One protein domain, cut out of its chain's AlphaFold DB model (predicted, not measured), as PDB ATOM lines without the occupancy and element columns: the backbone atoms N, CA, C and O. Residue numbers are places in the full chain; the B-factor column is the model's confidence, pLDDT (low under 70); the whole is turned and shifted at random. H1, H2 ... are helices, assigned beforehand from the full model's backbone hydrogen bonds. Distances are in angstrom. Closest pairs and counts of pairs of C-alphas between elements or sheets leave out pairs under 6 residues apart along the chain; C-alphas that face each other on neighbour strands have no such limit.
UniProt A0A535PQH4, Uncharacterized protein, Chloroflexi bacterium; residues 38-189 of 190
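This is residues 38 to 189 of the 190 residues of an uncharacterized protein of Chloroflexi bacterium (UniProt A0A535PQH4). An elongated body of mostly lengthwise helices is built round the long H2: H1 and H6 pack on it in an up-and-down bundle of three, H3 folds back along it, and H4 packs on H6. H7, reached by a long link, lies loosely beside H2 and H3; residues 166 to 172, of which 170 to 172 belong to H7, stick out. The printed part has 152 residues with seven named helices, H1 to H7 in order, and no named strand; its class is all helix. It is compact, with a radius of gyration of the C-alphas of 16.4 A and spans of 50 by 29 by 22 A.

H2, residues 53 to 79, measures 38.1 A from C-alpha 53 at (16.236, 19.353, 0.475). H1 is residues 38 to 49, H3 87 to 101, H4 105 to 121 over 24.2 A, and H5 123 to 126. H6, residues 135 to 158, measures 33.4 A and has a kink of 29 degrees near residue 152. H7, residues 170 to 187, measures 25.8 A and ends at C-alpha 187 at (15.159, 31.408, -16.973).

H2 and H3 form a helical hairpin, closest at the C-alphas of Ala 62 and Val 94, 4.7 A. H1 and H2 form another, closest at Gly 47 and Gly 56, C-alphas 4.0 A apart. H6, the hub, touches H2 with residues 145 to 156 alone, opposite ways at a shallow tilt of 31 degrees; C-alphas 59 and 152 are closest, 5.9 A. H4 and H6 touch, opposite ways at 10 degrees, closest at C-alphas 111 and 144, 4.8 A. H5 touches H6, closest at C-alphas 123 and 137, 6.7 A. H7 is close to H2 but not clearly touching, at 7.7 A between C-alphas 61 and 180. Each O i to N i+4 pair is within hydrogen-bond range in H1, H2, H3, H4 and H7, and 19 of 20 are in H6; H5 is too short for such a pair.

The C-alphas of His 132 and Val 166 are farthest apart, 52.1 A. The printed part has no cut, and the link H6 to H7 is long. Mean pLDDT of the printed part is 79.5; residues 160 to 189 are among those under 70.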
ATOM      1  N   VAL A  38      27.208  18.258 -12.363       85.81
ATOM      2  CA  VAL A  38      27.731  17.433 -11.267       85.81
ATOM      3  C   VAL A  38      27.673  18.182  -9.939       85.81
ATOM      4  O   VAL A  38      27.162  17.638  -8.963       85.81
ATOM      5  N   MET A  39      28.139  19.430  -9.874       91.12
ATOM      6  CA  MET A  39      28.096  20.202  -8.628       91.12
ATOM      7  C   MET A  39      26.655  20.543  -8.212       91.12
ATOM      8  O   MET A  39      26.333  20.434  -7.027       91.12
ATOM      9  N   ALA A  40      25.757  20.852  -9.159       88.31
ATOM     10  CA  ALA A  40      24.326  20.991  -8.868       88.31
ATOM     11  C   ALA A  40      23.765  19.709  -8.234       88.31
ATOM     12  O   ALA A  40      23.135  19.751  -7.176       88.31
ATOM     13  N   ALA A  41      24.050  18.551  -8.835       89.38
ATOM     14  CA  ALA A  41      23.632  17.260  -8.306       89.38
ATOM     15  C   ALA A  41      24.210  17.006  -6.906       89.38
ATOM     16  O   ALA A  41      23.479  16.563  -6.026       89.38
ATOM     17  N   VAL A  42      25.482  17.337  -6.659       93.81
ATOM     18  CA  VAL A  42      26.112  17.207  -5.335       93.81
ATOM     19  C   VAL A  42      25.387  18.057  -4.291       93.81
ATOM     20  O   VAL A  42      25.032  17.534  -3.236       93.81
ATOM     21  N   LEU A  43      25.114  19.334  -4.565       93.38
ATOM     22  CA  LEU A  43      24.405  20.215  -3.628       93.38
ATOM     23  C   LEU A  43      22.986  19.707  -3.325       93.38
ATOM     24  O   LEU A  43      22.576  19.669  -2.160       93.38
ATOM     25  N   LEU A  44      22.256  19.253  -4.348       90.31
ATOM     26  CA  LEU A  44      20.924  18.669  -4.195       90.31
ATOM     27  C   LEU A  44      20.958  17.366  -3.382       90.31
ATOM     28  O   LEU A  44      20.219  17.230  -2.402       90.31
ATOM     29  N   LEU A  45      21.839  16.429  -3.744       89.69
ATOM     30  CA  LEU A  45      21.994  15.135  -3.076       89.69
ATOM     31  C   LEU A  45      22.402  15.310  -1.620       89.69
ATOM     32  O   LEU A  45      21.814  14.692  -0.735       89.69
ATOM     33  N   VAL A  46      23.361  16.191  -1.343       92.75
ATOM     34  CA  VAL A  46      23.766  16.501   0.027       92.75
ATOM     35  C   VAL A  46      22.619  17.155   0.787       92.75
ATOM     36  O   VAL A  46      22.372  16.782   1.931       92.75
ATOM     37  N   GLY A  47      21.842  18.038   0.157       88.94
ATOM     38  CA  GLY A  47      20.602  18.554   0.734       88.94
ATOM     39  C   GLY A  47      19.657  17.433   1.177       88.94
ATOM     40  O   GLY A  47      19.187  17.444   2.314       88.94
ATOM     41  N   VAL A  48      19.425  16.425   0.334       86.75
ATOM     42  CA  VAL A  48      18.579  15.261   0.660       86.75
ATOM     43  C   VAL A  48      19.194  14.404   1.774       86.75
ATOM     44  O   VAL A  48      18.529  14.142   2.778       86.75
ATOM     45  N   ILE A  49      20.471  14.026   1.656       88.69
ATOM     46  CA  ILE A  49      21.205  13.194   2.630       88.69
ATOM     47  C   ILE A  49      21.224  13.854   4.013       88.69
ATOM     48  O   ILE A  49      21.069  13.193   5.041       88.69
ATOM     49  N   ARG A  50      21.373  15.181   4.060       88.56
ATOM     50  CA  ARG A  50      21.374  15.977   5.295       88.56
ATOM     51  C   ARG A  50      19.966  16.347   5.774       88.56
ATOM     52  O   ARG A  50      19.844  17.091   6.745       88.56
ATOM     53  N   ARG A  51      18.913  15.810   5.139       85.00
ATOM     54  CA  ARG A  51      17.488  16.060   5.435       85.00
ATOM     55  C   ARG A  51      17.104  17.547   5.379       85.00
ATOM     56  O   ARG A  51      16.274  18.021   6.151       85.00
ATOM     57  N   ARG A  52      17.708  18.288   4.450       83.12
ATOM     58  CA  ARG A  52      17.445  19.700   4.136       83.12
ATOM     59  C   ARG A  52      17.315  19.922   2.618       83.12
ATOM     60  O   ARG A  52      18.071  20.719   2.056       83.12
ATOM     61  N   PRO A  53      16.362  19.264   1.933       85.19
ATOM     62  CA  PRO A  53      16.236  19.353   0.475       85.19
ATOM     63  C   PRO A  53      16.065  20.800  -0.004       85.19
ATOM     64  O   PRO A  53      16.708  21.202  -0.966       85.19
ATOM     65  N   LEU A  54      15.304  21.619   0.735       86.06
ATOM     66  CA  LEU A  54      15.154  23.042   0.426       86.06
ATOM     67  C   LEU A  54      16.487  23.802   0.469       86.06
ATOM     68  O   LEU A  54      16.737  24.622  -0.402       86.06
ATOM     69  N   HIS A  55      17.358  23.535   1.449       88.62
ATOM     70  CA  HIS A  55      18.660  24.210   1.498       88.62
ATOM     71  C   HIS A  55      19.565  23.756   0.352       88.62
ATOM     72  O   HIS A  55      20.291  24.580  -0.182       88.62
ATOM     73  N   GLY A  56      19.497  22.482  -0.052       88.56
ATOM     74  CA  GLY A  56      20.209  21.990  -1.236       88.56
ATOM     75  C   GLY A  56      19.746  22.687  -2.518       88.56
ATOM     76  O   GLY A  56      20.577  23.146  -3.299       88.56
ATOM     77  N   VAL A  57      18.428  22.840  -2.699       87.62
ATOM     78  CA  VAL A  57      17.850  23.595  -3.823       87.62
ATOM     79  C   VAL A  57      18.316  25.044  -3.771       87.62
ATOM     80  O   VAL A  57      18.969  25.500  -4.698       87.62
ATOM     81  N   LEU A  58      18.067  25.751  -2.670       89.50
ATOM     82  CA  LEU A  58      18.446  27.156  -2.516       89.50
ATOM     83  C   LEU A  58      19.953  27.391  -2.723       89.50
ATOM     84  O   LEU A  58      20.326  28.324  -3.426       89.50
ATOM     85  N   ALA A  59      20.813  26.524  -2.184       93.12
ATOM     86  CA  ALA A  59      22.257  26.573  -2.407       93.12
ATOM     87  C   ALA A  59      22.619  26.419  -3.891       93.12
ATOM     88  O   ALA A  59      23.428  27.184  -4.406       93.12
ATOM     89  N   THR A  60      21.988  25.468  -4.584       91.31
ATOM     90  CA  THR A  60      22.188  25.252  -6.026       91.31
ATOM     91  C   THR A  60      21.795  26.493  -6.823       91.31
ATOM     92  O   THR A  60      22.531  26.920  -7.708       91.31
ATOM     93  N   LEU A  61      20.669  27.118  -6.473       89.75
ATOM     94  CA  LEU A  61      20.176  28.322  -7.140       89.75
ATOM     95  C   LEU A  61      21.067  29.529  -6.913       89.75
ATOM     96  O   LEU A  61      21.403  30.222  -7.867       89.75
ATOM     97  N   ALA A  62      21.465  29.767  -5.666       91.25
ATOM     98  CA  ALA A  62      22.360  30.865  -5.338       91.25
ATOM     99  C   ALA A  62      23.722  30.697  -6.019       91.25
ATOM    100  O   ALA A  62      24.288  31.667  -6.510       91.25
ATOM    101  N   TRP A  63      24.222  29.465  -6.107       94.38
ATOM    102  CA  TRP A  63      25.465  29.168  -6.802       94.38
ATOM    103  C   TRP A  63      25.370  29.405  -8.316       94.38
ATOM    104  O   TRP A  63      26.196  30.143  -8.849       94.38
ATOM    105  N   ILE A  64      24.353  28.860  -9.000       89.25
ATOM    106  CA  ILE A  64      24.169  29.059 -10.450       89.25
ATOM    107  C   ILE A  64      23.941  30.541 -10.762       89.25
ATOM    108  O   ILE A  64      24.656  31.115 -11.578       89.25
ATOM    109  N   ALA A  65      22.980  31.176 -10.084       88.62
ATOM    110  CA  ALA A  65      22.636  32.571 -10.339       88.62
ATOM    111  C   ALA A  65      23.783  33.524  -9.982       88.62
ATOM    112  O   ALA A  65      23.992  34.515 -10.676       88.62
ATOM    113  N   GLY A  66      24.532  33.232  -8.914       90.31
ATOM    114  CA  GLY A  66      25.686  34.026  -8.499       90.31
ATOM    115  C   GLY A  66      26.826  33.941  -9.504       90.31
ATOM    116  O   GLY A  66      27.369  34.973  -9.897       90.31
ATOM    117  N   PHE A  67      27.140  32.729  -9.963       89.75
ATOM    118  CA  PHE A  67      28.180  32.515 -10.961       89.75
ATOM    119  C   PHE A  67      27.819  33.162 -12.302       89.75
ATOM    120  O   PHE A  67      28.634  33.896 -12.858       89.75
ATOM    121  N   GLU A  68      26.595  32.950 -12.792       86.06
ATOM    122  CA  GLU A  68      26.130  33.527 -14.059       86.06
ATOM    123  C   GLU A  68      26.097  35.058 -13.998       86.06
ATOM    124  O   GLU A  68      26.592  35.726 -14.901       86.06
ATOM    125  N   ALA A  69      25.610  35.639 -12.894       88.25
ATOM    126  CA  ALA A  69      25.627  37.087 -12.706       88.25
ATOM    127  C   ALA A  69      27.057  37.655 -12.711       88.25
ATOM    128  O   ALA A  69      27.297  38.689 -13.335       88.25
ATOM    129  N   ALA A  70      28.012  36.985 -12.057       89.44
ATOM    130  CA  ALA A  70      29.415  37.399 -12.061       89.44
ATOM    131  C   ALA A  70      30.050  37.280 -13.458       89.44
ATOM    132  O   ALA A  70      30.767  38.183 -13.898       89.44
ATOM    133  N   TRP A  71      29.766  36.197 -14.183       86.44
ATOM    134  CA  TRP A  71      30.260  35.977 -15.543       86.44
ATOM    135  C   TRP A  71      29.696  37.005 -16.534       86.44
ATOM    136  O   TRP A  71      30.466  37.661 -17.235       86.44
ATOM    137  N   GLN A  72      28.383  37.250 -16.511       85.25
ATOM    138  CA  GLN A  72      27.717  38.271 -17.331       85.25
ATOM    139  C   GLN A  72      28.227  39.679 -17.015       85.25
ATOM    140  O   GLN A  72      28.453  40.474 -17.926       85.25
ATOM    141  N   PHE A  73      28.465  39.985 -15.735       86.31
ATOM    142  CA  PHE A  73      29.071  41.254 -15.335       86.31
ATOM    143  C   PHE A  73      30.483  41.405 -15.909       86.31
ATOM    144  O   PHE A  73      30.828  42.459 -16.444       86.31
ATOM    145  N   THR A  74      31.282  40.337 -15.847       87.31
ATOM    146  CA  THR A  74      32.637  40.313 -16.412       87.31
ATOM    147  C   THR A  74      32.588  40.538 -17.929       87.31
ATOM    148  O   THR A  74      33.325  41.371 -18.452       87.31
ATOM    149  N   ILE A  75      31.656  39.889 -18.634       82.88
ATOM    150  CA  ILE A  75      31.445  40.096 -20.074       82.88
ATOM    151  C   ILE A  75      31.045  41.526 -20.402       82.88
ATOM    152  O   ILE A  75      31.616  42.126 -21.314       82.88
ATOM    153  N   PHE A  76      30.087  42.086 -19.669       84.44
ATOM    154  CA  PHE A  76      29.679  43.469 -19.862       84.44
ATOM    155  C   PHE A  76      30.869  44.422 -19.692       84.44
ATOM    156  O   PHE A  76      31.080  45.293 -20.531       84.44
ATOM    157  N   HIS A  77      31.674  44.223 -18.645       84.31
ATOM    158  CA  HIS A  77      32.783  45.113 -18.319       84.31
ATOM    159  C   HIS A  77      33.930  45.052 -19.338       84.31
ATOM    160  O   HIS A  77      34.428  46.094 -19.754       84.31
ATOM    161  N   PHE A  78      34.341  43.852 -19.757       82.38
ATOM    162  CA  PHE A  78      35.530  43.673 -20.601       82.38
ATOM    163  C   PHE A  78      35.228  43.568 -22.100       82.38
ATOM    164  O   PHE A  78      36.087  43.898 -22.912       82.38
ATOM    165  N   ALA A  79      34.029  43.121 -22.484       77.62
ATOM    166  CA  ALA A  79      33.633  42.970 -23.887       77.62
ATOM    167  C   ALA A  79      32.560  43.980 -24.333       77.62
ATOM    168  O   ALA A  79      32.168  43.963 -25.500       77.62
ATOM    169  N   GLY A  80      32.059  44.836 -23.431       75.62
ATOM    170  CA  GLY A  80      31.091  45.895 -23.749       75.62
ATOM    171  C   GLY A  80      29.725  45.387 -24.221       75.62
ATOM    172  O   GLY A  80      29.004  46.103 -24.915       75.62
ATOM    173  N   ARG A  81      29.374  44.135 -23.910       71.62
ATOM    174  CA  ARG A  81      28.165  43.482 -24.435       71.62
ATOM    175  C   ARG A  81      26.954  43.687 -23.537       71.62
ATOM    176  O   ARG A  81      27.118  43.700 -22.320       71.62
ATOM    177  N   PRO A  82      25.738  43.784 -24.108       67.19
ATOM    178  CA  PRO A  82      24.522  43.891 -23.316       67.19
ATOM    179  C   PRO A  82      24.359  42.668 -22.409       67.19
ATOM    180  O   PRO A  82      24.555  41.530 -22.835       67.19
ATOM    181  N   MET A  83      23.989  42.922 -21.155       67.12
ATOM    182  CA  MET A  83      23.709  41.874 -20.178       67.12
ATOM    183  C   MET A  83      22.406  41.167 -20.569       67.12
ATOM    184  O   MET A  83      21.357  41.808 -20.623       67.12
ATOM    185  N   GLY A  84      22.453  39.858 -20.819       68.19
ATOM    186  CA  GLY A  84      21.242  39.043 -21.004       68.19
ATOM    187  C   GLY A  84      20.592  38.626 -19.680       68.19
ATOM    188  O   GLY A  84      19.447  38.189 -19.652       68.19
ATOM    189  N   TRP A  85      21.325  38.780 -18.574       67.75
ATOM    190  CA  TRP A  85      20.944  38.310 -17.246       67.75
ATOM    191  C   TRP A  85      20.618  39.483 -16.307       67.75
ATOM    192  O   TRP A  85      21.347  40.478 -16.304       67.75
ATOM    193  N   PRO A  86      19.569  39.406 -15.464       75.25
ATOM    194  CA  PRO A  86      19.198  40.492 -14.554       75.25
ATOM    195  C   PRO A  86      20.155  40.558 -13.350       75.25
ATOM    196  O   PRO A  86      19.842  40.072 -12.260       75.25
ATOM    197  N   ILE A  87      21.336  41.156 -13.537       74.81
ATOM    198  CA  ILE A  87      22.437  41.157 -12.555       74.81
ATOM    199  C   ILE A  87      22.026  41.738 -11.191       74.81
ATOM    200  O   ILE A  87      22.212  41.037 -10.194       74.81
ATOM    201  N   PRO A  88      21.416  42.940 -11.083       73.19
ATOM    202  CA  PRO A  88      21.081  43.506  -9.773       73.19
ATOM    203  C   PRO A  88      20.088  42.638  -8.988       73.19
ATOM    204  O   PRO A  88      20.275  42.396  -7.796       73.19
ATOM    205  N   GLY A  89      19.066  42.112  -9.674       72.50
ATOM    206  CA  GLY A  89      18.090  41.200  -9.078       72.50
ATOM    207  C   GLY A  89      18.723  39.875  -8.651       72.50
ATOM    208  O   GLY A  89      18.456  39.387  -7.556       72.50
ATOM    209  N   SER A  90      19.625  39.335  -9.472       77.69
ATOM    210  CA  SER A  90      20.344  38.092  -9.176       77.69
ATOM    211  C   SER A  90      21.263  38.245  -7.968       77.69
ATOM    212  O   SER A  90      21.237  37.395  -7.087       77.69
ATOM    213  N   ILE A  91      22.008  39.351  -7.857       80.12
ATOM    214  CA  ILE A  91      22.860  39.632  -6.692       80.12
ATOM    215  C   ILE A  91      22.018  39.718  -5.416       80.12
ATOM    216  O   ILE A  91      22.377  39.109  -4.407       80.12
ATOM    217  N   ALA A  92      20.885  40.426  -5.452       75.75
ATOM    218  CA  ALA A  92      19.998  40.549  -4.298       75.75
ATOM    219  C   ALA A  92      19.438  39.185  -3.854       75.75
ATOM    220  O   ALA A  92      19.458  38.866  -2.664       75.75
ATOM    221  N   VAL A  93      18.998  38.354  -4.805       80.31
ATOM    222  CA  VAL A  93      18.513  36.992  -4.533       80.31
ATOM    223  C   VAL A  93      19.632  36.111  -3.982       80.31
ATOM    224  O   VAL A  93      19.437  35.445  -2.968       80.31
ATOM    225  N   VAL A  94      20.819  36.133  -4.589       88.56
ATOM    226  CA  VAL A  94      21.980  35.352  -4.141       88.56
ATOM    227  C   VAL A  94      22.383  35.757  -2.730       88.56
ATOM    228  O   VAL A  94      22.600  34.881  -1.897       88.56
ATOM    229  N   ALA A  95      22.427  37.055  -2.419       82.94
ATOM    230  CA  ALA A  95      22.721  37.546  -1.078       82.94
ATOM    231  C   ALA A  95      21.663  37.081  -0.064       82.94
ATOM    232  O   ALA A  95      22.014  36.491   0.958       82.94
ATOM    233  N   ALA A  96      20.375  37.265  -0.371       81.94
ATOM    234  CA  ALA A  96      19.277  36.842   0.497       81.94
ATOM    235  C   ALA A  96      19.301  35.328   0.760       81.94
ATOM    236  O   ALA A  96      19.200  34.888   1.905       81.94
ATOM    237  N   VAL A  97      19.500  34.520  -0.283       86.62
ATOM    238  CA  VAL A  97      19.599  33.065  -0.155       86.62
ATOM    239  C   VAL A  97      20.848  32.661   0.623       86.62
ATOM    240  O   VAL A  97      20.765  31.784   1.480       86.62
ATOM    241  N   SER A  98      21.983  33.320   0.394       88.44
ATOM    242  CA  SER A  98      23.244  33.052   1.100       88.44
ATOM    243  C   SER A  98      23.133  33.278   2.607       88.44
ATOM    244  O   SER A  98      23.741  32.537   3.375       88.44
ATOM    245  N   LEU A  99      22.314  34.239   3.044       86.88
ATOM    246  CA  LEU A  99      21.999  34.436   4.463       86.88
ATOM    247  C   LEU A  99      21.160  33.286   5.046       86.88
ATOM    248  O   LEU A  99      21.300  32.969   6.225       86.88
ATOM    249  N   ILE A 100      20.315  32.643   4.233       87.00
ATOM    250  CA  ILE A 100      19.463  31.516   4.647       87.00
ATOM    251  C   ILE A 100      20.266  30.213   4.716       87.00
ATOM    252  O   ILE A 100      20.184  29.488   5.706       87.00
ATOM    253  N   VAL A 101      21.021  29.885   3.661       89.19
ATOM    254  CA  VAL A 101      21.746  28.604   3.572       89.19
ATOM    255  C   VAL A 101      23.122  28.642   4.242       89.19
ATOM    256  O   VAL A 101      23.676  27.595   4.580       89.19
ATOM    257  N   GLY A 102      23.646  29.845   4.489       90.31
ATOM    258  CA  GLY A 102      25.010  30.078   4.941       90.31
ATOM    259  C   GLY A 102      26.025  29.925   3.809       90.31
ATOM    260  O   GLY A 102      25.816  29.178   2.854       90.31
ATOM    261  N   VAL A 103      27.158  30.614   3.940       93.44
ATOM    262  CA  VAL A 103      28.285  30.522   3.001       93.44
ATOM    263  C   VAL A 103      29.600  30.514   3.768       93.44
ATOM    264  O   VAL A 103      29.786  31.287   4.707       93.44
ATOM    265  N   GLU A 104      30.524  29.643   3.371       95.69
ATOM    266  CA  GLU A 104      31.888  29.628   3.898       95.69
ATOM    267  C   GLU A 104      32.757  30.649   3.154       95.69
ATOM    268  O   GLU A 104      33.170  30.437   2.012       95.69
ATOM    269  N   TRP A 105      33.055  31.765   3.820       94.06
ATOM    270  CA  TRP A 105      33.760  32.900   3.220       94.06
ATOM    271  C   TRP A 105      35.166  32.549   2.724       94.06
ATOM    272  O   TRP A 105      35.640  33.154   1.767       94.06
ATOM    273  N   ARG A 106      35.834  31.558   3.334       96.75
ATOM    274  CA  ARG A 106      37.179  31.132   2.912       96.75
ATOM    275  C   ARG A 106      37.169  30.620   1.477       96.75
ATOM    276  O   ARG A 106      38.070  30.935   0.708       96.75
ATOM    277  N   TRP A 107      36.125  29.885   1.102       97.06
ATOM    278  CA  TRP A 107      35.937  29.438  -0.273       97.06
ATOM    279  C   TRP A 107      35.593  30.601  -1.203       97.06
ATOM    280  O   TRP A 107      36.135  30.650  -2.300       97.06
ATOM    281  N   LEU A 108      34.798  31.584  -0.765       94.88
ATOM    282  CA  LEU A 108      34.573  32.802  -1.558       94.88
ATOM    283  C   LEU A 108      35.862  33.599  -1.802       94.88
ATOM    284  O   LEU A 108      36.038  34.150  -2.883       94.88
ATOM    285  N   ALA A 109      36.785  33.637  -0.838       96.75
ATOM    286  CA  ALA A 109      38.091  34.263  -1.038       96.75
ATOM    287  C   ALA A 109      38.912  33.527  -2.113       96.75
ATOM    288  O   ALA A 109      39.536  34.167  -2.956       96.75
ATOM    289  N   VAL A 110      38.858  32.188  -2.130       97.31
ATOM    290  CA  VAL A 110      39.468  31.372  -3.195       97.31
ATOM    291  C   VAL A 110      38.815  31.665  -4.547       97.31
ATOM    292  O   VAL A 110      39.530  31.856  -5.526       97.31
ATOM    293  N   VAL A 111      37.481  31.763  -4.603       96.44
ATOM    294  CA  VAL A 111      36.756  32.157  -5.822       96.44
ATOM    295  C   VAL A 111      37.248  33.508  -6.315       96.44
ATOM    296  O   VAL A 111      37.610  33.611  -7.475       96.44
ATOM    297  N   ALA A 112      37.312  34.518  -5.446       95.50
ATOM    298  CA  ALA A 112      37.756  35.856  -5.821       95.50
ATOM    299  C   ALA A 112      39.186  35.850  -6.384       95.50
ATOM    300  O   ALA A 112      39.436  36.462  -7.421       95.50
ATOM    301  N   ALA A 113      40.109  35.119  -5.752       96.69
ATOM    302  CA  ALA A 113      41.480  34.986  -6.237       96.69
ATOM    303  C   ALA A 113      41.538  34.314  -7.618       96.69
ATOM    304  O   ALA A 113      42.172  34.838  -8.533       96.69
ATOM    305  N   LEU A 114      40.835  33.189  -7.790       95.25
ATOM    306  CA  LEU A 114      40.754  32.481  -9.069       95.25
ATOM    307  C   LEU A 114      40.094  33.341 -10.150       95.25
ATOM    308  O   LEU A 114      40.563  33.349 -11.282       95.25
ATOM    309  N   TRP A 115      39.053  34.098  -9.796       93.31
ATOM    310  CA  TRP A 115      38.345  34.990 -10.710       93.31
ATOM    311  C   TRP A 115      39.245  36.111 -11.211       93.31
ATOM    312  O   TRP A 115      39.266  36.385 -12.402       93.31
ATOM    313  N   VAL A 116      40.025  36.738 -10.324       93.62
ATOM    314  CA  VAL A 116      40.988  37.782 -10.707       93.62
ATOM    315  C   VAL A 116      42.041  37.223 -11.653       93.62
ATOM    316  O   VAL A 116      42.269  37.808 -12.707       93.62
ATOM    317  N   VAL A 117      42.643  36.075 -11.328       93.19
ATOM    318  CA  VAL A 117      43.623  35.432 -12.218       93.19
ATOM    319  C   VAL A 117      42.983  35.112 -13.569       93.19
ATOM    320  O   VAL A 117      43.542  35.451 -14.606       93.19
ATOM    321  N   TRP A 118      41.779  34.541 -13.563       90.56
ATOM    322  CA  TRP A 118      41.043  34.208 -14.776       90.56
ATOM    323  C   TRP A 118      40.712  35.437 -15.634       90.56
ATOM    324  O   TRP A 118      40.925  35.406 -16.845       90.56
ATOM    325  N   MET A 119      40.268  36.542 -15.027       87.75
ATOM    326  CA  MET A 119      40.031  37.808 -15.730       87.75
ATOM    327  C   MET A 119      41.301  38.344 -16.395       87.75
ATOM    328  O   MET A 119      41.230  38.861 -17.506       87.75
ATOM    329  N   LEU A 120      42.454  38.201 -15.734       88.06
ATOM    330  CA  LEU A 120      43.735  38.702 -16.229       88.06
ATOM    331  C   LEU A 120      44.360  37.820 -17.316       88.06
ATOM    332  O   LEU A 120      45.076  38.347 -18.162       88.06
ATOM    333  N   SER A 121      44.139  36.501 -17.286       83.88
ATOM    334  CA  SER A 121      44.864  35.566 -18.159       83.88
ATOM    335  C   SER A 121      44.007  34.788 -19.153       83.88
ATOM    336  O   SER A 121      44.561  34.263 -20.109       83.88
ATOM    337  N   GLY A 122      42.698  34.633 -18.921       65.81
ATOM    338  CA  GLY A 122      41.889  33.625 -19.624       65.81
ATOM    339  C   GLY A 122      40.474  34.043 -20.023       65.81
ATOM    340  O   GLY A 122      39.818  33.323 -20.771       65.81
ATOM    341  N   PHE A 123      39.984  35.203 -19.583       73.81
ATOM    342  CA  PHE A 123      38.615  35.651 -19.867       73.81
ATOM    343  C   PHE A 123      38.276  35.688 -21.371       73.81
ATOM    344  O   PHE A 123      37.152  35.383 -21.763       73.81
ATOM    345  N   HIS A 124      39.247  36.033 -22.219       71.88
ATOM    346  CA  HIS A 124      39.032  36.339 -23.638       71.88
ATOM    347  C   HIS A 124      38.570  35.119 -24.455       71.88
ATOM    348  O   HIS A 124      37.856  35.290 -25.436       71.88
ATOM    349  N   TYR A 125      38.899  33.908 -23.998       65.19
ATOM    350  CA  TYR A 125      38.546  32.642 -24.650       65.19
ATOM    351  C   TYR A 125      37.197  32.072 -24.208       65.19
ATOM    352  O   TYR A 125      36.709  31.101 -24.774       65.19
ATOM    353  N   ASN A 126      36.569  32.660 -23.187       68.06
ATOM    354  CA  ASN A 126      35.293  32.182 -22.653       68.06
ATOM    355  C   ASN A 126      34.102  32.981 -23.206       68.06
ATOM    356  O   ASN A 126      33.021  32.983 -22.617       68.06
ATOM    357  N   VAL A 127      34.314  33.705 -24.308       70.06
ATOM    358  CA  VAL A 127      33.281  34.468 -25.004       70.06
ATOM    359  C   VAL A 127      32.607  33.533 -26.019       70.06
ATOM    360  O   VAL A 127      33.319  32.887 -26.783       70.06
ATOM    361  N   PRO A 128      31.264  33.464 -26.100       63.03
ATOM    362  CA  PRO A 128      30.553  32.451 -26.895       63.03
ATOM    363  C   PRO A 128      30.865  32.368 -28.403       63.03
ATOM    364  O   PRO A 128      30.331  31.487 -29.071       63.03
ATOM    365  N   GLN A 129      31.642  33.295 -28.972       63.28
ATOM    366  CA  GLN A 129      32.013  33.302 -30.394       63.28
ATOM    367  C   GLN A 129      33.449  32.845 -30.671       63.28
ATOM    368  O   GLN A 129      33.807  32.770 -31.845       63.28
ATOM    369  N   ASP A 130      34.269  32.566 -29.653       64.88
ATOM    370  CA  ASP A 130      35.618  32.046 -29.881       64.88
ATOM    371  C   ASP A 130      35.556  30.522 -30.115       64.88
ATOM    372  O   ASP A 130      35.105  29.785 -29.235       64.88
ATOM    373  N   PRO A 131      35.949  30.015 -31.301       62.91
ATOM    374  CA  PRO A 131      35.955  28.582 -31.579       62.91
ATOM    375  C   PRO A 131      37.112  27.836 -30.889       62.91
ATOM    376  O   PRO A 131      37.161  26.605 -30.962       62.91
ATOM    377  N   HIS A 132      38.056  28.539 -30.257       70.75
ATOM    378  CA  HIS A 132      39.228  27.944 -29.628       70.75
ATOM    379  C   HIS A 132      39.033  27.728 -28.122       70.75
ATOM    380  O   HIS A 132      38.692  28.642 -27.377       70.75
ATOM    381  N   ILE A 133      39.312  26.505 -27.659       71.25
ATOM    382  CA  ILE A 133      39.344  26.180 -26.229       71.25
ATOM    383  C   ILE A 133      40.753  26.452 -25.701       71.25
ATOM    384  O   ILE A 133      41.692  25.721 -26.024       71.25
ATOM    385  N   ASP A 134      40.889  27.467 -24.851       81.44
ATOM    386  CA  ASP A 134      42.051  27.606 -23.975       81.44
ATOM    387  C   ASP A 134      41.830  26.771 -22.708       81.44
ATOM    388  O   ASP A 134      41.020  27.097 -21.836       81.44
ATOM    389  N   TRP A 135      42.584  25.679 -22.603       82.50
ATOM    390  CA  TRP A 135      42.524  24.747 -21.481       82.50
ATOM    391  C   TRP A 135      42.880  25.380 -20.137       82.50
ATOM    392  O   TRP A 135      42.361  24.950 -19.108       82.50
ATOM    393  N   TRP A 136      43.749  26.390 -20.123       84.62
ATOM    394  CA  TRP A 136      44.135  27.071 -18.894       84.62
ATOM    395  C   TRP A 136      43.020  27.994 -18.403       84.62
ATOM    396  O   TRP A 136      42.645  27.959 -17.228       84.62
ATOM    397  N   ALA A 137      42.439  28.769 -19.317       84.62
ATOM    398  CA  ALA A 137      41.267  29.588 -19.031       84.62
ATOM    399  C   ALA A 137      40.081  28.736 -18.555       84.62
ATOM    400  O   ALA A 137      39.414  29.083 -17.577       84.62
ATOM    401  N   GLU A 138      39.851  27.603 -19.221       83.50
ATOM    402  CA  GLU A 138      38.803  26.646 -18.882       83.50
ATOM    403  C   GLU A 138      39.006  26.072 -17.481       83.50
ATOM    404  O   GLU A 138      38.097  26.098 -16.653       83.50
ATOM    405  N   PHE A 139      40.226  25.622 -17.188       87.00
ATOM    406  CA  PHE A 139      40.593  25.086 -15.887       87.00
ATOM    407  C   PHE A 139      40.354  26.096 -14.760       87.00
ATOM    408  O   PHE A 139      39.727  25.758 -13.756       87.00
ATOM    409  N   LEU A 140      40.789  27.347 -14.930       89.38
ATOM    410  CA  LEU A 140      40.572  28.405 -13.939       89.38
ATOM    411  C   LEU A 140      39.083  28.703 -13.725       89.38
ATOM    412  O   LEU A 140      38.650  28.844 -12.578       89.38
ATOM    413  N   ASN A 141      38.293  28.749 -14.801       87.69
ATOM    414  CA  ASN A 141      36.848  28.957 -14.710       87.69
ATOM    415  C   ASN A 141      36.165  27.815 -13.943       87.69
ATOM    416  O   ASN A 141      35.336  28.051 -13.063       87.69
ATOM    417  N   GLU A 142      36.550  26.570 -14.227       88.38
ATOM    418  CA  GLU A 142      36.013  25.393 -13.547       88.38
ATOM    419  C   GLU A 142      36.448  25.298 -12.086       88.38
ATOM    420  O   GLU A 142      35.639  24.950 -11.218       88.38
ATOM    421  N   MET A 143      37.687  25.680 -11.772       92.31
ATOM    422  CA  MET A 143      38.152  25.788 -10.393       92.31
ATOM    423  C   MET A 143      37.376  26.854  -9.620       92.31
ATOM    424  O   MET A 143      36.940  26.583  -8.501       92.31
ATOM    425  N   ALA A 144      37.167  28.039 -10.202       93.19
ATOM    426  CA  ALA A 144      36.402  29.108  -9.567       93.19
ATOM    427  C   ALA A 144      34.955  28.666  -9.314       93.19
ATOM    428  O   ALA A 144      34.430  28.816  -8.209       93.19
ATOM    429  N   LYS A 145      34.329  28.032 -10.311       91.69
ATOM    430  CA  LYS A 145      32.965  27.506 -10.212       91.69
ATOM    431  C   LYS A 145      32.840  26.445  -9.122       91.69
ATOM    432  O   LYS A 145      31.923  26.505  -8.298       91.69
ATOM    433  N   THR A 146      33.785  25.509  -9.088       93.69
ATOM    434  CA  THR A 146      33.840  24.434  -8.093       93.69
ATOM    435  C   THR A 146      34.067  24.998  -6.693       93.69
ATOM    436  O   THR A 146      33.333  24.642  -5.775       93.69
ATOM    437  N   ALA A 147      35.021  25.919  -6.521       96.62
ATOM    438  CA  ALA A 147      35.283  26.581  -5.246       96.62
ATOM    439  C   ALA A 147      34.042  27.317  -4.717       96.62
ATOM    440  O   ALA A 147      33.744  27.237  -3.527       96.62
ATOM    441  N   TRP A 148      33.263  27.962  -5.591       96.88
ATOM    442  CA  TRP A 148      32.013  28.605  -5.181       96.88
ATOM    443  C   TRP A 148      30.962  27.572  -4.758       96.88
ATOM    444  O   TRP A 148      30.310  27.736  -3.727       96.88
ATOM    445  N   GLY A 149      30.853  26.454  -5.478       95.81
ATOM    446  CA  GLY A 149      30.007  25.333  -5.065       95.81
ATOM    447  C   GLY A 149      30.389  24.811  -3.674       95.81
ATOM    448  O   GLY A 149      29.523  24.606  -2.822       95.81
ATOM    449  N   LEU A 150      31.692  24.700  -3.388       96.62
ATOM    450  CA  LEU A 150      32.205  24.311  -2.070       96.62
ATOM    451  C   LEU A 150      31.866  25.326  -0.968       96.62
ATOM    452  O   LEU A 150      31.602  24.919   0.167       96.62
ATOM    453  N   ALA A 151      31.798  26.620  -1.296       96.81
ATOM    454  CA  ALA A 151      31.390  27.667  -0.359       96.81
ATOM    455  C   ALA A 151      29.971  27.442   0.189       96.81
ATOM    456  O   ALA A 151      29.727  27.706   1.368       96.81
ATOM    457  N   TYR A 152      29.062  26.907  -0.632       95.12
ATOM    458  CA  TYR A 152      27.706  26.524  -0.221       95.12
ATOM    459  C   TYR A 152      27.620  25.098   0.334       95.12
ATOM    460  O   TYR A 152      26.851  24.828   1.259       95.12
ATOM    461  N   LEU A 153      28.420  24.172  -0.196       95.44
ATOM    462  CA  LEU A 153      28.419  22.780   0.250       95.44
ATOM    463  C   LEU A 153      28.885  22.649   1.704       95.44
ATOM    464  O   LEU A 153      28.335  21.863   2.476       95.44
ATOM    465  N   TRP A 154      29.897  23.423   2.090       95.00
ATOM    466  CA  TRP A 154      30.487  23.363   3.421       95.00
ATOM    467  C   TRP A 154      29.490  23.613   4.568       95.00
ATOM    468  O   TRP A 154      29.382  22.749   5.450       95.00
ATOM    469  N   PRO A 155      28.721  24.720   4.590       91.25
ATOM    470  CA  PRO A 155      27.694  24.937   5.605       91.25
ATOM    471  C   PRO A 155      26.569  23.899   5.525       91.25
ATOM    472  O   PRO A 155      26.127  23.417   6.571       91.25
ATOM    473  N   LEU A 156      26.162  23.477   4.321       89.88
ATOM    474  CA  LEU A 156      25.153  22.428   4.130       89.88
ATOM    475  C   LEU A 156      25.581  21.092   4.770       89.88
ATOM    476  O   LEU A 156      24.766  20.381   5.362       89.88
ATOM    477  N   TRP A 157      26.876  20.777   4.701       91.19
ATOM    478  CA  TRP A 157      27.463  19.584   5.305       91.19
ATOM    479  C   TRP A 157      27.609  19.713   6.829       91.19
ATOM    480  O   TRP A 157      27.202  18.813   7.577       91.19
ATOM    481  N   ARG A 158      28.176  20.833   7.305       86.31
ATOM    482  CA  ARG A 158      28.611  21.014   8.703       86.31
ATOM    483  C   ARG A 158      27.532  21.470   9.671       86.31
ATOM    484  O   ARG A 158      27.614  21.129  10.850       86.31
ATOM    485  N   GLN A 159      26.544  22.243   9.233       72.56
ATOM    486  CA  GLN A 159      25.539  22.738  10.164       72.56
ATOM    487  C   GLN A 159      24.710  21.560  10.714       72.56
ATOM    488  O   GLN A 159      24.160  20.749   9.963       72.56
ATOM    489  N   ARG A 160      24.565  21.477  12.043       58.72
ATOM    490  CA  ARG A 160      23.449  20.739  12.663       58.72
ATOM    491  C   ARG A 160      22.159  21.507  12.368       58.72
ATOM    492  O   ARG A 160      22.246  22.732  12.302       58.72
ATOM    493  N   PRO A 161      21.017  20.845  12.101       50.25
ATOM    494  CA  PRO A 161      19.786  21.539  11.725       50.25
ATOM    495  C   PRO A 161      19.461  22.617  12.756       50.25
ATOM    496  O   PRO A 161      19.166  22.259  13.894       50.25
ATOM    497  N   PRO A 162      19.477  23.916  12.399       51.31
ATOM    498  CA  PRO A 162      18.538  24.804  13.039       51.31
ATOM    499  C   PRO A 162      17.157  24.378  12.523       51.31
ATOM    500  O   PRO A 162      16.988  24.174  11.313       51.31
ATOM    501  N   PRO A 163      16.150  24.215  13.388       48.47
ATOM    502  CA  PRO A 163      14.785  24.029  12.936       48.47
ATOM    503  C   PRO A 163      14.273  25.362  12.355       48.47
ATOM    504  O   PRO A 163      13.502  26.077  12.978       48.47
ATOM    505  N   LEU A 164      14.716  25.736  11.151       51.00
ATOM    506  CA  LEU A 164      14.322  26.994  10.495       51.00
ATOM    507  C   LEU A 164      12.831  27.013  10.113       51.00
ATOM    508  O   LEU A 164      12.220  28.076  10.056       51.00
ATOM    509  N   TRP A 165      12.215  25.835   9.963       47.25
ATOM    510  CA  TRP A 165      10.765  25.692   9.784       47.25
ATOM    511  C   TRP A 165       9.948  25.988  11.051       47.25
ATOM    512  O   TRP A 165       8.726  26.071  10.968       47.25
ATOM    513  N   VAL A 166      10.593  26.148  12.213       49.38
ATOM    514  CA  VAL A 166       9.919  26.505  13.473       49.38
ATOM    515  C   VAL A 166       9.899  28.027  13.688       49.38
ATOM    516  O   VAL A 166       9.078  28.511  14.457       49.38
ATOM    517  N   GLY A 167      10.747  28.796  12.986       49.84
ATOM    518  CA  GLY A 167      10.906  30.241  13.216       49.84
ATOM    519  C   GLY A 167      10.360  31.177  12.132       49.84
ATOM    520  O   GLY A 167      10.001  32.308  12.447       49.84
ATOM    521  N   LEU A 168      10.281  30.753  10.865       52.91
ATOM    522  CA  LEU A 168       9.738  31.600   9.795       52.91
ATOM    523  C   LEU A 168       8.216  31.438   9.688       52.91
ATOM    524  O   LEU A 168       7.736  30.304   9.581       52.91
ATOM    525  N   PRO A 169       7.437  32.537   9.632       58.78
ATOM    526  CA  PRO A 169       6.039  32.463   9.245       58.78
ATOM    527  C   PRO A 169       5.942  31.737   7.901       58.78
ATOM    528  O   PRO A 169       6.523  32.180   6.910       58.78
ATOM    529  N   ARG A 170       5.194  30.626   7.867       58.22
ATOM    530  CA  ARG A 170       4.913  29.824   6.661       58.22
ATOM    531  C   ARG A 170       4.738  30.653   5.374       58.22
ATOM    532  O   ARG A 170       5.345  30.262   4.381       58.22
ATOM    533  N   PRO A 171       3.993  31.778   5.348       63.84
ATOM    534  CA  PRO A 171       3.854  32.581   4.132       63.84
ATOM    535  C   PRO A 171       5.178  33.130   3.583       63.84
ATOM    536  O   PRO A 171       5.357  33.129   2.376       63.84
ATOM    537  N   ILE A 172       6.134  33.533   4.425       57.62
ATOM    538  CA  ILE A 172       7.422  34.091   3.972       57.62
ATOM    539  C   ILE A 172       8.294  32.998   3.346       57.62
ATOM    540  O   ILE A 172       8.890  33.204   2.289       57.62
ATOM    541  N   ALA A 173       8.328  31.817   3.969       57.66
ATOM    542  CA  ALA A 173       9.034  30.660   3.425       57.66
ATOM    543  C   ALA A 173       8.454  30.242   2.063       57.66
ATOM    544  O   ALA A 173       9.210  29.956   1.134       57.66
ATOM    545  N   TRP A 174       7.124  30.277   1.930       58.22
ATOM    546  CA  TRP A 174       6.448  30.042   0.659       58.22
ATOM    547  C   TRP A 174       6.769  31.125  -0.366       58.22
ATOM    548  O   TRP A 174       7.145  30.777  -1.471       58.22
ATOM    549  N   THR A 175       6.723  32.410  -0.023       64.31
ATOM    550  CA  THR A 175       7.040  33.488  -0.970       64.31
ATOM    551  C   THR A 175       8.465  33.383  -1.510       64.31
ATOM    552  O   THR A 175       8.651  33.459  -2.719       64.31
ATOM    553  N   VAL A 176       9.466  33.140  -0.657       59.41
ATOM    554  CA  VAL A 176      10.862  32.976  -1.109       59.41
ATOM    555  C   VAL A 176      11.003  31.755  -2.018       59.41
ATOM    556  O   VAL A 176      11.660  31.840  -3.054       59.41
ATOM    557  N   LEU A 177      10.350  30.641  -1.673       62.62
ATOM    558  CA  LEU A 177      10.333  29.443  -2.510       62.62
ATOM    559  C   LEU A 177       9.682  29.723  -3.870       62.62
ATOM    560  O   LEU A 177      10.262  29.401  -4.901       62.62
ATOM    561  N   THR A 178       8.505  30.343  -3.882       65.31
ATOM    562  CA  THR A 178       7.751  30.637  -5.103       65.31
ATOM    563  C   THR A 178       8.481  31.651  -5.976       65.31
ATOM    564  O   THR A 178       8.475  31.508  -7.191       65.31
ATOM    565  N   MET A 179       9.167  32.637  -5.387       60.41
ATOM    566  CA  MET A 179      10.006  33.576  -6.136       60.41
ATOM    567  C   MET A 179      11.236  32.889  -6.730       60.41
ATOM    568  O   MET A 179      11.546  33.117  -7.894       60.41
ATOM    569  N   ALA A 180      11.904  32.014  -5.976       57.22
ATOM    570  CA  ALA A 180      13.060  31.265  -6.466       57.22
ATOM    571  C   ALA A 180      12.677  30.286  -7.594       57.22
ATOM    572  O   ALA A 180      13.360  30.212  -8.613       57.22
ATOM    573  N   VAL A 181      11.553  29.577  -7.440       59.84
ATOM    574  CA  VAL A 181      11.012  28.652  -8.450       59.84
ATOM    575  C   VAL A 181      10.466  29.406  -9.664       59.84
ATOM    576  O   VAL A 181      10.731  29.011 -10.794       59.84
ATOM    577  N   GLY A 182       9.746  30.508  -9.453       59.34
ATOM    578  CA  GLY A 182       9.225  31.350 -10.529       59.34
ATOM    579  C   GLY A 182      10.341  31.982 -11.358       59.34
ATOM    580  O   GLY A 182      10.274  31.965 -12.583       59.34
ATOM    581  N   PHE A 183      11.410  32.455 -10.712       54.75
ATOM    582  CA  PHE A 183      12.590  32.977 -11.397       54.75
ATOM    583  C   PHE A 183      13.264  31.910 -12.273       54.75
ATOM    584  O   PHE A 183      13.587  32.182 -13.425       54.75
ATOM    585  N   LEU A 184      13.412  30.677 -11.779       51.50
ATOM    586  CA  LEU A 184      13.947  29.564 -12.575       51.50
ATOM    587  C   LEU A 184      13.072  29.184 -13.758       51.50
ATOM    588  O   LEU A 184      13.599  28.893 -14.824       51.50
ATOM    589  N   ALA A 185      11.755  29.135 -13.561       51.78
ATOM    590  CA  ALA A 185      10.824  28.766 -14.619       51.78
ATOM    591  C   ALA A 185      10.891  29.761 -15.786       51.78
ATOM    592  O   ALA A 185      10.810  29.349 -16.937       51.78
ATOM    593  N   VAL A 186      11.108  31.046 -15.485       52.53
ATOM    594  CA  VAL A 186      11.385  32.072 -16.496       52.53
ATOM    595  C   VAL A 186      12.739  31.811 -17.166       52.53
ATOM    596  O   VAL A 186      12.805  31.727 -18.381       52.53
ATOM    597  N   GLN A 187      13.813  31.585 -16.403       49.47
ATOM    598  CA  GLN A 187      15.159  31.408 -16.973       49.47
ATOM    599  C   GLN A 187      15.362  30.100 -17.769       49.47
ATOM    600  O   GLN A 187      16.236  30.038 -18.627       49.47
ATOM    601  N   LEU A 188      14.589  29.046 -17.492       42.34
ATOM    602  CA  LEU A 188      14.705  27.736 -18.153       42.34
ATOM    603  C   LEU A 188      13.722  27.543 -19.323       42.34
ATOM    604  O   LEU A 188      13.715  26.466 -19.925       42.34
ATOM    605  N   GLY A 189      12.874  28.531 -19.628       42.09
ATOM    606  CA  GLY A 189      11.740  28.341 -20.537       42.09
ATOM    607  C   GLY A 189      11.190  29.585 -21.239       42.09
ATOM    608  O   GLY A 189      10.069  29.511 -21.744       42.09
TER     609      GLY A 189